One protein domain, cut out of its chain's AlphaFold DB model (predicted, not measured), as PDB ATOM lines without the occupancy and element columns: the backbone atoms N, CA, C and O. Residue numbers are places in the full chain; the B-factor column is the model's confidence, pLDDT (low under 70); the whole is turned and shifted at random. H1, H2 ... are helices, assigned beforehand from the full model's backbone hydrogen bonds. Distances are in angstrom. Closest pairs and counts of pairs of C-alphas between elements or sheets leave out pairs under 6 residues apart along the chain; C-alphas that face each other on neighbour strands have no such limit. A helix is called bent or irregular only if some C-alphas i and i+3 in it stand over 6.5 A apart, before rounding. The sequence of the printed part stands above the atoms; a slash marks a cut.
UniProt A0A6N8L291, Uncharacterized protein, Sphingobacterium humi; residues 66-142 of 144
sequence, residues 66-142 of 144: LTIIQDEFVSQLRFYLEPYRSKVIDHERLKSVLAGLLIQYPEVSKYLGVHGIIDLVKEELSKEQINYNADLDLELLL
ATOM      1  N   LEU A  66     -58.810  -4.813  15.076       62.09
ATOM      2  CA  LEU A  66     -57.899  -4.762  13.942       62.09
ATOM      3  C   LEU A  66     -56.697  -3.834  14.177       62.09
ATOM      4  O   LEU A  66     -55.575  -4.213  13.852       62.09
ATOM      5  N   THR A  67     -56.918  -2.661  14.770       64.31
ATOM      6  CA  THR A  67     -55.867  -1.692  15.116       64.31
ATOM      7  C   THR A  67     -54.905  -2.295  16.138       64.31
ATOM      8  O   THR A  67     -53.695  -2.206  15.978       64.31
ATOM      9  N   ILE A  68     -55.435  -3.031  17.121       68.12
ATOM     10  CA  ILE A  68     -54.635  -3.728  18.141       68.12
ATOM     11  C   ILE A  68     -53.742  -4.807  17.505       68.12
ATOM     12  O   ILE A  68     -52.554  -4.896  17.813       68.12
ATOM     13  N   ILE A  69     -54.295  -5.618  16.596       70.75
ATOM     14  CA  ILE A  69     -53.540  -6.672  15.897       70.75
ATOM     15  C   ILE A  69     -52.485  -6.062  14.959       70.75
ATOM     16  O   ILE A  69     -51.378  -6.591  14.837       70.75
ATOM     17  N   GLN A  70     -52.806  -4.943  14.310       74.31
ATOM     18  CA  GLN A  70     -51.874  -4.199  13.467       74.31
ATOM     19  C   GLN A  70     -50.722  -3.597  14.283       74.31
ATOM     20  O   GLN A  70     -49.566  -3.735  13.885       74.31
ATOM     21  N   ASP A  71     -51.006  -2.990  15.435       77.81
ATOM     22  CA  ASP A  71     -49.990  -2.429  16.330       77.81
ATOM     23  C   ASP A  71     -49.054  -3.510  16.877       77.81
ATOM     24  O   ASP A  71     -47.834  -3.321  16.938       77.81
ATOM     25  N   GLU A  72     -49.600  -4.679  17.226       76.25
ATOM     26  CA  GLU A  72     -48.793  -5.818  17.651       76.25
ATOM     27  C   GLU A  72     -47.882  -6.307  16.515       76.25
ATOM     28  O   GLU A  72     -46.684  -6.508  16.728       76.25
ATOM     29  N   PHE A  73     -48.405  -6.409  15.289       82.81
ATOM     30  CA  PHE A  73     -47.616  -6.757  14.106       82.81
ATOM     31  C   PHE A  73     -46.483  -5.758  13.847       82.81
ATOM     32  O   PHE A  73     -45.344  -6.169  13.624       82.81
ATOM     33  N   VAL A  74     -46.765  -4.454  13.912       83.00
ATOM     34  CA  VAL A  74     -45.764  -3.391  13.725       83.00
ATOM     35  C   VAL A  74     -44.693  -3.449  14.815       83.00
ATOM     36  O   VAL A  74     -43.502  -3.341  14.522       83.00
ATOM     37  N   SER A  75     -45.090  -3.683  16.066       81.50
ATOM     38  CA  SER A  75     -44.163  -3.842  17.189       81.50
ATOM     39  C   SER A  75     -43.221  -5.034  16.990       81.50
ATOM     40  O   SER A  75     -42.002  -4.903  17.134       81.50
ATOM     41  N   GLN A  76     -43.760  -6.187  16.578       80.06
ATOM     42  CA  GLN A  76     -42.955  -7.374  16.283       80.06
ATOM     43  C   GLN A  76     -42.046  -7.155  15.071       80.06
ATOM     44  O   GLN A  76     -40.870  -7.511  15.109       80.06
ATOM     45  N   LEU A  77     -42.555  -6.521  14.012       84.06
ATOM     46  CA  LEU A  77     -41.758  -6.149  12.849       84.06
ATOM     47  C   LEU A  77     -40.564  -5.283  13.259       84.06
ATOM     48  O   LEU A  77     -39.431  -5.598  12.895       84.06
ATOM     49  N   ARG A  78     -40.793  -4.250  14.073       81.56
ATOM     50  CA  ARG A  78     -39.726  -3.392  14.593       81.56
ATOM     51  C   ARG A  78     -38.704  -4.182  15.402       81.56
ATOM     52  O   ARG A  78     -37.508  -4.017  15.179       81.56
ATOM     53  N   PHE A  79     -39.153  -5.075  16.282       82.56
ATOM     54  CA  PHE A  79     -38.265  -5.930  17.068       82.56
ATOM     55  C   PHE A  79     -37.351  -6.794  16.182       82.56
ATOM     56  O   PHE A  79     -36.145  -6.872  16.412       82.56
ATOM     57  N   TYR A  80     -37.888  -7.399  15.118       79.44
ATOM     58  CA  TYR A  80     -37.079  -8.190  14.183       79.44
ATOM     59  C   TYR A  80     -36.157  -7.341  13.295       79.44
ATOM     60  O   TYR A  80     -35.130  -7.842  12.823       79.44
ATOM     61  N   LEU A  81     -36.504  -6.074  13.065       81.25
ATOM     62  CA  LEU A  81     -35.714  -5.131  12.274       81.25
ATOM     63  C   LEU A  81     -34.638  -4.395  13.090       81.25
ATOM     64  O   LEU A  81     -33.629  -3.986  12.517       81.25
ATOM     65  N   GLU A  82     -34.783  -4.293  14.414       80.38
ATOM     66  CA  GLU A  82     -33.844  -3.615  15.323       80.38
ATOM     67  C   GLU A  82     -32.362  -4.015  15.117       80.38
ATOM     68  O   GLU A  82     -31.506  -3.127  15.045       80.38
ATOM     69  N   PRO A  83     -31.997  -5.301  14.916       79.94
ATOM     70  CA  PRO A  83     -30.601  -5.696  14.689       79.94
ATOM     71  C   PRO A  83     -29.976  -5.118  13.405       79.94
ATOM     72  O   PRO A  83     -28.741  -5.101  13.258       79.94
ATOM     73  N   TYR A  84     -30.827  -4.676  12.473       78.31
ATOM     74  CA  TYR A  84     -30.485  -4.127  11.163       78.31
ATOM     75  C   TYR A  84     -30.527  -2.598  11.122       78.31
ATOM     76  O   TYR A  84     -30.253  -2.015  10.074       78.31
ATOM     77  N   ARG A  85     -30.805  -1.937  12.251       73.44
ATOM     78  CA  ARG A  85     -30.777  -0.478  12.353       73.44
ATOM     79  C   ARG A  85     -29.440   0.083  11.858       73.44
ATOM     80  O   ARG A  85     -28.373  -0.382  12.269       73.44
ATOM     81  N   SER A  86     -29.502   1.054  10.946       68.50
ATOM     82  CA  SER A  86     -28.333   1.650  10.272       68.50
ATOM     83  C   SER A  86     -27.454   0.663   9.479       68.50
ATOM     84  O   SER A  86     -26.304   0.971   9.162       68.50
ATOM     85  N   LYS A  87     -27.973  -0.525   9.149       70.38
ATOM     86  CA  LYS A  87     -27.324  -1.527   8.293       70.38
ATOM     87  C   LYS A  87     -28.167  -1.782   7.049       70.38
ATOM     88  O   LYS A  87     -29.335  -1.412   6.983       70.38
ATOM     89  N   VAL A  88     -27.550  -2.428   6.061       71.12
ATOM     90  CA  VAL A  88     -28.265  -2.924   4.885       71.12
ATOM     91  C   VAL A  88     -28.870  -4.282   5.214       71.12
ATOM     92  O   VAL A  88     -28.156  -5.172   5.685       71.12
ATOM     93  N   ILE A  89     -30.175  -4.436   4.993       75.06
ATOM     94  CA  ILE A  89     -30.851  -5.733   5.080       75.06
ATOM     95  C   ILE A  89     -30.974  -6.356   3.686       75.06
ATOM     96  O   ILE A  89     -31.410  -5.709   2.733       75.06
ATOM     97  N   ASP A  90     -30.578  -7.624   3.572       71.56
ATOM     98  CA  ASP A  90     -30.698  -8.391   2.330       71.56
ATOM     99  C   ASP A  90     -32.147  -8.849   2.093       71.56
ATOM    100  O   ASP A  90     -32.876  -9.169   3.039       71.56
ATOM    101  N   HIS A  91     -32.524  -8.992   0.819       72.94
ATOM    102  CA  HIS A  91     -33.846  -9.445   0.366       72.94
ATOM    103  C   HIS A  91     -34.334 -10.724   1.071       72.94
ATOM    104  O   HIS A  91     -35.426 -10.748   1.633       72.94
ATOM    105  N   GLU A  92     -33.509 -11.775   1.109       71.25
ATOM    106  CA  GLU A  92     -33.878 -13.065   1.715       71.25
ATOM    107  C   GLU A  92     -34.138 -12.964   3.223       71.25
ATOM    108  O   GLU A  92     -34.986 -13.670   3.771       71.25
ATOM    109  N   ARG A  93     -33.428 -12.064   3.912       73.75
ATOM    110  CA  ARG A  93     -33.588 -11.875   5.356       73.75
ATOM    111  C   ARG A  93     -34.886 -11.148   5.658       73.75
ATOM    112  O   ARG A  93     -35.636 -11.598   6.520       73.75
ATOM    113  N   LEU A  94     -35.171 -10.075   4.919       78.62
ATOM    114  CA  LEU A  94     -36.435  -9.357   5.051       78.62
ATOM    115  C   LEU A  94     -37.614 -10.272   4.692       78.62
ATOM    116  O   LEU A  94     -38.579 -10.339   5.446       78.62
ATOM    117  N   LYS A  95     -37.493 -11.068   3.621       76.75
ATOM    118  CA  LYS A  95     -38.475 -12.098   3.253       76.75
ATOM    119  C   LYS A  95     -38.743 -13.071   4.392       76.75
ATOM    120  O   LYS A  95     -39.896 -13.341   4.700       76.75
ATOM    121  N   SER A  96     -37.691 -13.605   5.009       77.12
ATOM    122  CA  SER A  96     -37.833 -14.566   6.102       77.12
ATOM    123  C   SER A  96     -38.524 -13.953   7.320       77.12
ATOM    124  O   SER A  96     -39.331 -14.631   7.954       77.12
ATOM    125  N   VAL A  97     -38.219 -12.693   7.646       80.62
ATOM    126  CA  VAL A  97     -38.862 -11.962   8.748       80.62
ATOM    127  C   VAL A  97     -40.345 -11.748   8.449       80.62
ATOM    128  O   VAL A  97     -41.190 -12.104   9.266       80.62
ATOM    129  N   LEU A  98     -40.672 -11.249   7.255       79.81
ATOM    130  CA  LEU A  98     -42.057 -11.011   6.842       79.81
ATOM    131  C   LEU A  98     -42.863 -12.307   6.745       79.81
ATOM    132  O   LEU A  98     -43.985 -12.359   7.235       79.81
ATOM    133  N   ALA A  99     -42.293 -13.371   6.179       80.06
ATOM    134  CA  ALA A  99     -42.953 -14.670   6.104       80.06
ATOM    135  C   ALA A  99     -43.257 -15.229   7.502       80.06
ATOM    136  O   ALA A  99     -44.360 -15.715   7.735       80.06
ATOM    137  N   GLY A 100     -42.313 -15.121   8.444       78.25
ATOM    138  CA  GLY A 100     -42.535 -15.526   9.833       78.25
ATOM    139  C   GLY A 100     -43.655 -14.727  10.502       78.25
ATOM    140  O   GLY A 100     -44.555 -15.311  11.106       78.25
ATOM    141  N   LEU A 101     -43.645 -13.404  10.329       79.50
ATOM    142  CA  LEU A 101     -44.657 -12.514  10.898       79.50
ATOM    143  C   LEU A 101     -46.046 -12.744  10.301       79.50
ATOM    144  O   LEU A 101     -47.025 -12.777  11.036       79.50
ATOM    145  N   LEU A 102     -46.156 -12.967   8.994       79.06
ATOM    146  CA  LEU A 102     -47.449 -13.190   8.343       79.06
ATOM    147  C   LEU A 102     -48.034 -14.578   8.619       79.06
ATOM    148  O   LEU A 102     -49.252 -14.739   8.586       79.06
ATOM    149  N   ILE A 103     -47.197 -15.568   8.939       77.19
ATOM    150  CA  ILE A 103     -47.665 -16.857   9.471       77.19
ATOM    151  C   ILE A 103     -48.236 -16.679  10.882       77.19
ATOM    152  O   ILE A 103     -49.244 -17.301  11.214       77.19
ATOM    153  N   GLN A 104     -47.598 -15.848  11.708       73.06
ATOM    154  CA  GLN A 104     -48.031 -15.586  13.081       73.06
ATOM    155  C   GLN A 104     -49.277 -14.689  13.140       73.06
ATOM    156  O   GLN A 104     -50.138 -14.895  13.992       73.06
ATOM    157  N   TYR A 105     -49.398 -13.745  12.205       78.19
ATOM    158  CA  TYR A 105     -50.486 -12.775  12.116       78.19
ATOM    159  C   TYR A 105     -51.199 -12.859  10.749       78.19
ATOM    160  O   TYR A 105     -51.162 -11.905   9.966       78.19
ATOM    161  N   PRO A 106     -51.886 -13.976  10.431       75.62
ATOM    162  CA  PRO A 106     -52.552 -14.155   9.137       75.62
ATOM    163  C   PRO A 106     -53.706 -13.164   8.924       75.62
ATOM    164  O   PRO A 106     -54.067 -12.853   7.788       75.62
ATOM    165  N   GLU A 107     -54.277 -12.643  10.010       74.50
ATOM    166  CA  GLU A 107     -55.351 -11.651   9.963       74.50
ATOM    167  C   GLU A 107     -54.885 -10.333   9.338       74.50
ATOM    168  O   GLU A 107     -55.600  -9.770   8.514       74.50
ATOM    169  N   VAL A 108     -53.650  -9.902   9.608       72.75
ATOM    170  CA  VAL A 108     -53.059  -8.686   9.022       72.75
ATOM    171  C   VAL A 108     -53.069  -8.777   7.497       72.75
ATOM    172  O   VAL A 108     -53.510  -7.849   6.824       72.75
ATOM    173  N   SER A 109     -52.703  -9.936   6.939       71.38
ATOM    174  CA  SER A 109     -52.775 -10.169   5.491       71.38
ATOM    175  C   SER A 109     -54.194 -10.179   4.941       71.38
ATOM    176  O   SER A 109     -54.391  -9.809   3.784       71.38
ATOM    177  N   LYS A 110     -55.172 -10.622   5.732       69.19
ATOM    178  CA  LYS A 110     -56.574 -10.690   5.317       69.19
ATOM    179  C   LYS A 110     -57.229  -9.306   5.284       69.19
ATOM    180  O   LYS A 110     -58.087  -9.081   4.437       69.19
ATOM    181  N   TYR A 111     -56.826  -8.408   6.180       69.19
ATOM    182  CA  TYR A 111     -57.425  -7.081   6.326       69.19
ATOM    183  C   TYR A 111     -56.685  -5.979   5.558       69.19
ATOM    184  O   TYR A 111     -57.330  -5.192   4.874       69.19
ATOM    185  N   LEU A 112     -55.350  -5.927   5.624       68.88
ATOM    186  CA  LEU A 112     -54.549  -4.916   4.911       68.88
ATOM    187  C   LEU A 112     -54.268  -5.297   3.453       68.88
ATOM    188  O   LEU A 112     -53.931  -4.445   2.629       68.88
ATOM    189  N   GLY A 113     -54.385  -6.585   3.130       69.56
ATOM    190  CA  GLY A 113     -53.959  -7.115   1.846       69.56
ATOM    191  C   GLY A 113     -52.445  -7.006   1.643       69.56
ATOM    192  O   GLY A 113     -51.696  -6.493   2.476       69.56
ATOM    193  N   VAL A 114     -51.984  -7.502   0.497       66.94
ATOM    194  CA  VAL A 114     -50.557  -7.501   0.152       66.94
ATOM    195  C   VAL A 114     -50.007  -6.076   0.124       66.94
ATOM    196  O   VAL A 114     -48.972  -5.818   0.719       66.94
ATOM    197  N   HIS A 115     -50.715  -5.131  -0.495       65.94
ATOM    198  CA  HIS A 115     -50.220  -3.762  -0.661       65.94
ATOM    199  C   HIS A 115     -50.144  -2.996   0.672       65.94
ATOM    200  O   HIS A 115     -49.138  -2.345   0.931       65.94
ATOM    201  N   GLY A 116     -51.125  -3.155   1.570       68.06
ATOM    202  CA  GLY A 116     -51.091  -2.497   2.880       68.06
ATOM    203  C   GLY A 116     -49.957  -3.000   3.780       68.06
ATOM    204  O   GLY A 116     -49.339  -2.215   4.496       68.06
ATOM    205  N   ILE A 117     -49.611  -4.292   3.703       72.56
ATOM    206  CA  ILE A 117     -48.434  -4.829   4.408       72.56
ATOM    207  C   ILE A 117     -47.148  -4.213   3.856       72.56
ATOM    208  O   ILE A 117     -46.254  -3.858   4.620       72.56
ATOM    209  N   ILE A 118     -47.043  -4.082   2.534       72.56
ATOM    210  CA  ILE A 118     -45.864  -3.511   1.878       72.56
ATOM    211  C   ILE A 118     -45.645  -2.068   2.324       72.56
ATOM    212  O   ILE A 118     -44.513  -1.698   2.640       72.56
ATOM    213  N   ASP A 119     -46.714  -1.281   2.382       73.88
ATOM    214  CA  ASP A 119     -46.646   0.115   2.798       73.88
ATOM    215  C   ASP A 119     -46.233   0.241   4.269       73.88
ATOM    216  O   ASP A 119     -45.302   0.988   4.569       73.88
ATOM    217  N   LEU A 120     -46.807  -0.575   5.164       77.25
ATOM    218  CA  LEU A 120     -46.405  -0.621   6.578       77.25
ATOM    219  C   LEU A 120     -44.930  -0.997   6.754       77.25
ATOM    220  O   LEU A 120     -44.210  -0.403   7.557       77.25
ATOM    221  N   VAL A 121     -44.453  -1.978   5.991       79.06
ATOM    222  CA  VAL A 121     -43.062  -2.430   6.071       79.06
ATOM    223  C   VAL A 121     -42.109  -1.361   5.548       79.06
ATOM    224  O   VAL A 121     -41.081  -1.104   6.173       79.06
ATOM    225  N   LYS A 122     -42.442  -0.709   4.428       75.88
ATOM    226  CA  LYS A 122     -41.658   0.416   3.893       75.88
ATOM    227  C   LYS A 122     -41.610   1.579   4.879       75.88
ATOM    228  O   LYS A 122     -40.548   2.176   5.059       75.88
ATOM    229  N   GLU A 123     -42.732   1.880   5.528       79.94
ATOM    230  CA  GLU A 123     -42.819   2.930   6.536       79.94
ATOM    231  C   GLU A 123     -41.899   2.634   7.730       79.94
ATOM    232  O   GLU A 123     -41.091   3.487   8.109       79.94
ATOM    233  N   GLU A 124     -41.939   1.419   8.281       77.56
ATOM    234  CA  GLU A 124     -41.085   1.050   9.418       77.56
ATOM    235  C   GLU A 124     -39.599   0.953   9.038       77.56
ATOM    236  O   GLU A 124     -38.743   1.414   9.797       77.56
ATOM    237  N   LEU A 125     -39.265   0.458   7.841       76.06
ATOM    238  CA  LEU A 125     -37.885   0.478   7.332       76.06
ATOM    239  C   LEU A 125     -37.349   1.913   7.203       76.06
ATOM    240  O   LEU A 125     -36.195   2.179   7.555       76.06
ATOM    241  N   SER A 126     -38.191   2.844   6.742       76.31
ATOM    242  CA  SER A 126     -37.845   4.263   6.645       76.31
ATOM    243  C   SER A 126     -37.663   4.904   8.023       76.31
ATOM    244  O   SER A 126     -36.719   5.672   8.218       76.31
ATOM    245  N   LYS A 127     -38.540   4.599   8.990       78.00
ATOM    246  CA  LYS A 127     -38.444   5.118  10.366       78.00
ATOM    247  C   LYS A 127     -37.181   4.635  11.078       78.00
ATOM    248  O   LYS A 127     -36.528   5.422  11.762       78.00
ATOM    249  N   GLU A 128     -36.797   3.376  10.878       70.06
ATOM    250  CA  GLU A 128     -35.604   2.787  11.498       70.06
ATOM    251  C   GLU A 128     -34.289   3.099  10.758       70.06
ATOM    252  O   GLU A 128     -33.222   2.614  11.147       70.06
ATOM    253  N   GLN A 129     -34.330   3.942   9.715       69.31
ATOM    254  CA  GLN A 129     -33.170   4.303   8.883       69.31
ATOM    255  C   GLN A 129     -32.447   3.067   8.322       69.31
ATOM    256  O   GLN A 129     -31.214   3.030   8.221       69.31
ATOM    257  N   ILE A 130     -33.212   2.024   7.997       69.56
ATOM    258  CA  ILE A 130     -32.682   0.785   7.437       69.56
ATOM    259  C   ILE A 130     -32.592   0.980   5.933       69.56
ATOM    260  O   ILE A 130     -33.594   1.172   5.244       69.56
ATOM    261  N   ASN A 131     -31.369   0.940   5.418       65.62
ATOM    262  CA  ASN A 131     -31.148   1.054   3.988       65.62
ATOM    263  C   ASN A 131     -31.484  -0.306   3.363       65.62
ATOM    264  O   ASN A 131     -30.862  -1.313   3.695       65.62
ATOM    265  N   TYR A 132     -32.487  -0.368   2.497       66.56
ATOM    266  CA  TYR A 132     -32.855  -1.594   1.794       66.56
ATOM    267  C   TYR A 132     -32.421  -1.487   0.332       66.56
ATOM    268  O   TYR A 132     -32.396  -0.400  -0.244       66.56
ATOM    269  N   ASN A 133     -32.015  -2.605  -0.268       58.72
ATOM    270  CA  ASN A 133     -31.618  -2.614  -1.673       58.72
ATOM    271  C   ASN A 133     -32.842  -2.289  -2.551       58.72
ATOM    272  O   ASN A 133     -33.880  -2.916  -2.381       58.72
ATOM    273  N   ALA A 134     -32.732  -1.315  -3.458       51.12
ATOM    274  CA  ALA A 134     -33.845  -0.738  -4.226       51.12
ATOM    275  C   ALA A 134     -34.565  -1.716  -5.179       51.12
ATOM    276  O   ALA A 134     -35.642  -1.395  -5.667       51.12
ATOM    277  N   ASP A 135     -34.017  -2.912  -5.390       50.53
ATOM    278  CA  ASP A 135     -34.622  -4.015  -6.160       50.53
ATOM    279  C   ASP A 135     -35.679  -4.811  -5.357       50.53
ATOM    280  O   ASP A 135     -35.999  -5.963  -5.652       50.53
ATOM    281  N   LEU A 136     -36.181  -4.224  -4.267       54.50
ATOM    282  CA  LEU A 136     -37.122  -4.843  -3.344       54.50
ATOM    283  C   LEU A 136     -38.547  -4.790  -3.914       54.50
ATOM    284  O   LEU A 136     -39.378  -4.001  -3.458       54.50
ATOM    285  N   ASP A 137     -38.842  -5.659  -4.882       57.50
ATOM    286  CA  ASP A 137     -40.221  -5.963  -5.276       57.50
ATOM    287  C   ASP A 137     -40.897  -6.763  -4.155       57.50
ATOM    288  O   ASP A 137     -41.026  -7.987  -4.156       57.50
ATOM    289  N   LEU A 138     -41.324  -6.018  -3.144       55.84
ATOM    290  CA  LEU A 138     -42.142  -6.466  -2.025       55.84
ATOM    291  C   LEU A 138     -43.457  -7.127  -2.487       55.84
ATOM    292  O   LEU A 138     -44.002  -7.969  -1.777       55.84
ATOM    293  N   GLU A 139     -43.917  -6.815  -3.701       52.97
ATOM    294  CA  GLU A 139     -45.030  -7.500  -4.364       52.97
ATOM    295  C   GLU A 139     -44.678  -8.953  -4.730       52.97
ATOM    296  O   GLU A 139     -45.455  -9.861  -4.441       52.97
ATOM    297  N   LEU A 140     -43.466  -9.213  -5.236       53.41
ATOM    298  CA  LEU A 140     -42.953 -10.568  -5.513       53.41
ATOM    299  C   LEU A 140     -42.715 -11.390  -4.238       53.41
ATOM    300  O   LEU A 140     -42.663 -12.623  -4.282       53.41
ATOM    301  N   LEU A 141     -42.552 -10.720  -3.096       54.03
ATOM    302  CA  LEU A 141     -42.331 -11.352  -1.796       54.03
ATOM    303  C   LEU A 141     -43.607 -11.934  -1.173       54.03
ATOM    304  O   LEU A 141     -43.502 -12.884  -0.394       54.03
ATOM    305  N   LEU A 142     -44.777 -11.391  -1.516       56.56
ATOM    306  CA  LEU A 142     -46.062 -11.697  -0.877       56.56
ATOM    307  C   LEU A 142     -47.075 -12.420  -1.787       56.56
ATOM    308  O   LEU A 142     -48.168 -12.751  -1.333       56.56
TER     309      LEU A 142
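AT A GLANCE: This is residues 66 to 142 of the 144 residues of an uncharacterized protein of Sphingobacterium humi (UniProt A0A6N8L291). Three helices, H1, H2 and H3, form a small up-and-down bundle, with H3 kinked near residue 113. The short H4 sits across H2 and H3 from H1, where it packs on H3. The printed part has 77 residues with four named helices, in the order H1, H2, H3, H4, and no named strand; its class is all helix. It is compact, with a radius of gyration of the C-alphas of 11.5 A, and spans 31 by 23 by 18 A.

IN THESE COORDINATES: H3, the longest helix by residues, holds residues 106 to 127 and measures 23.9 A. It has a kink of 105 degrees near residue 113 and is irregular: C-alphas 111 and 114 are 9.2 A apart. H1, residues 66 to 84, is 27.6 A long, from C-alpha 66 at (-57.899, -4.762, 13.942); it is irregular, but only just, with C-alphas 80 and 83 7.0 A apart. H2 is residues 91 to 104, 20.0 A. H4 is residues 138 to 142, 6.6 A, ending at C-alpha 142 at (-46.062, -11.697, -0.877).

HOW THE PARTS SIT: In the bundle of H1, H2 and H3, each helix runs against the one before it. H3 touches H1 at a steep tilt of 43 degrees, the same way; their closest C-alphas, Gln 70 and Val 108, are 6.4 A apart. H1 and H2 form a helical hairpin, opposite ways at a shallow tilt of 32 degrees, only just short of steep; H1 touches H2 with residues 73 to 80 alone, closest at C-alphas 80 and 97, 6.9 A. H2 and H3 are close but not clearly touching. H3 touches H4 with residues 114 to 118 alone, closest at C-alphas 118 and 138, 6.1 A. H1 and H4 are apart. Every O i to N i+4 pair is within hydrogen-bond range in H2, against 13 of 15 in H1, 16 of 18 in H3 and 0 of 1 in H4, where 2 of 2 O i to N i+3 pairs are.

THE WHOLE: The C-alphas farthest apart, of Ile 68 and Asp 135, are 31.5 A apart. The printed part has no cut and no long link. Residues 66 to 68, 86, 110 to 116 and 129 to 142 of the model are under pLDDT 70.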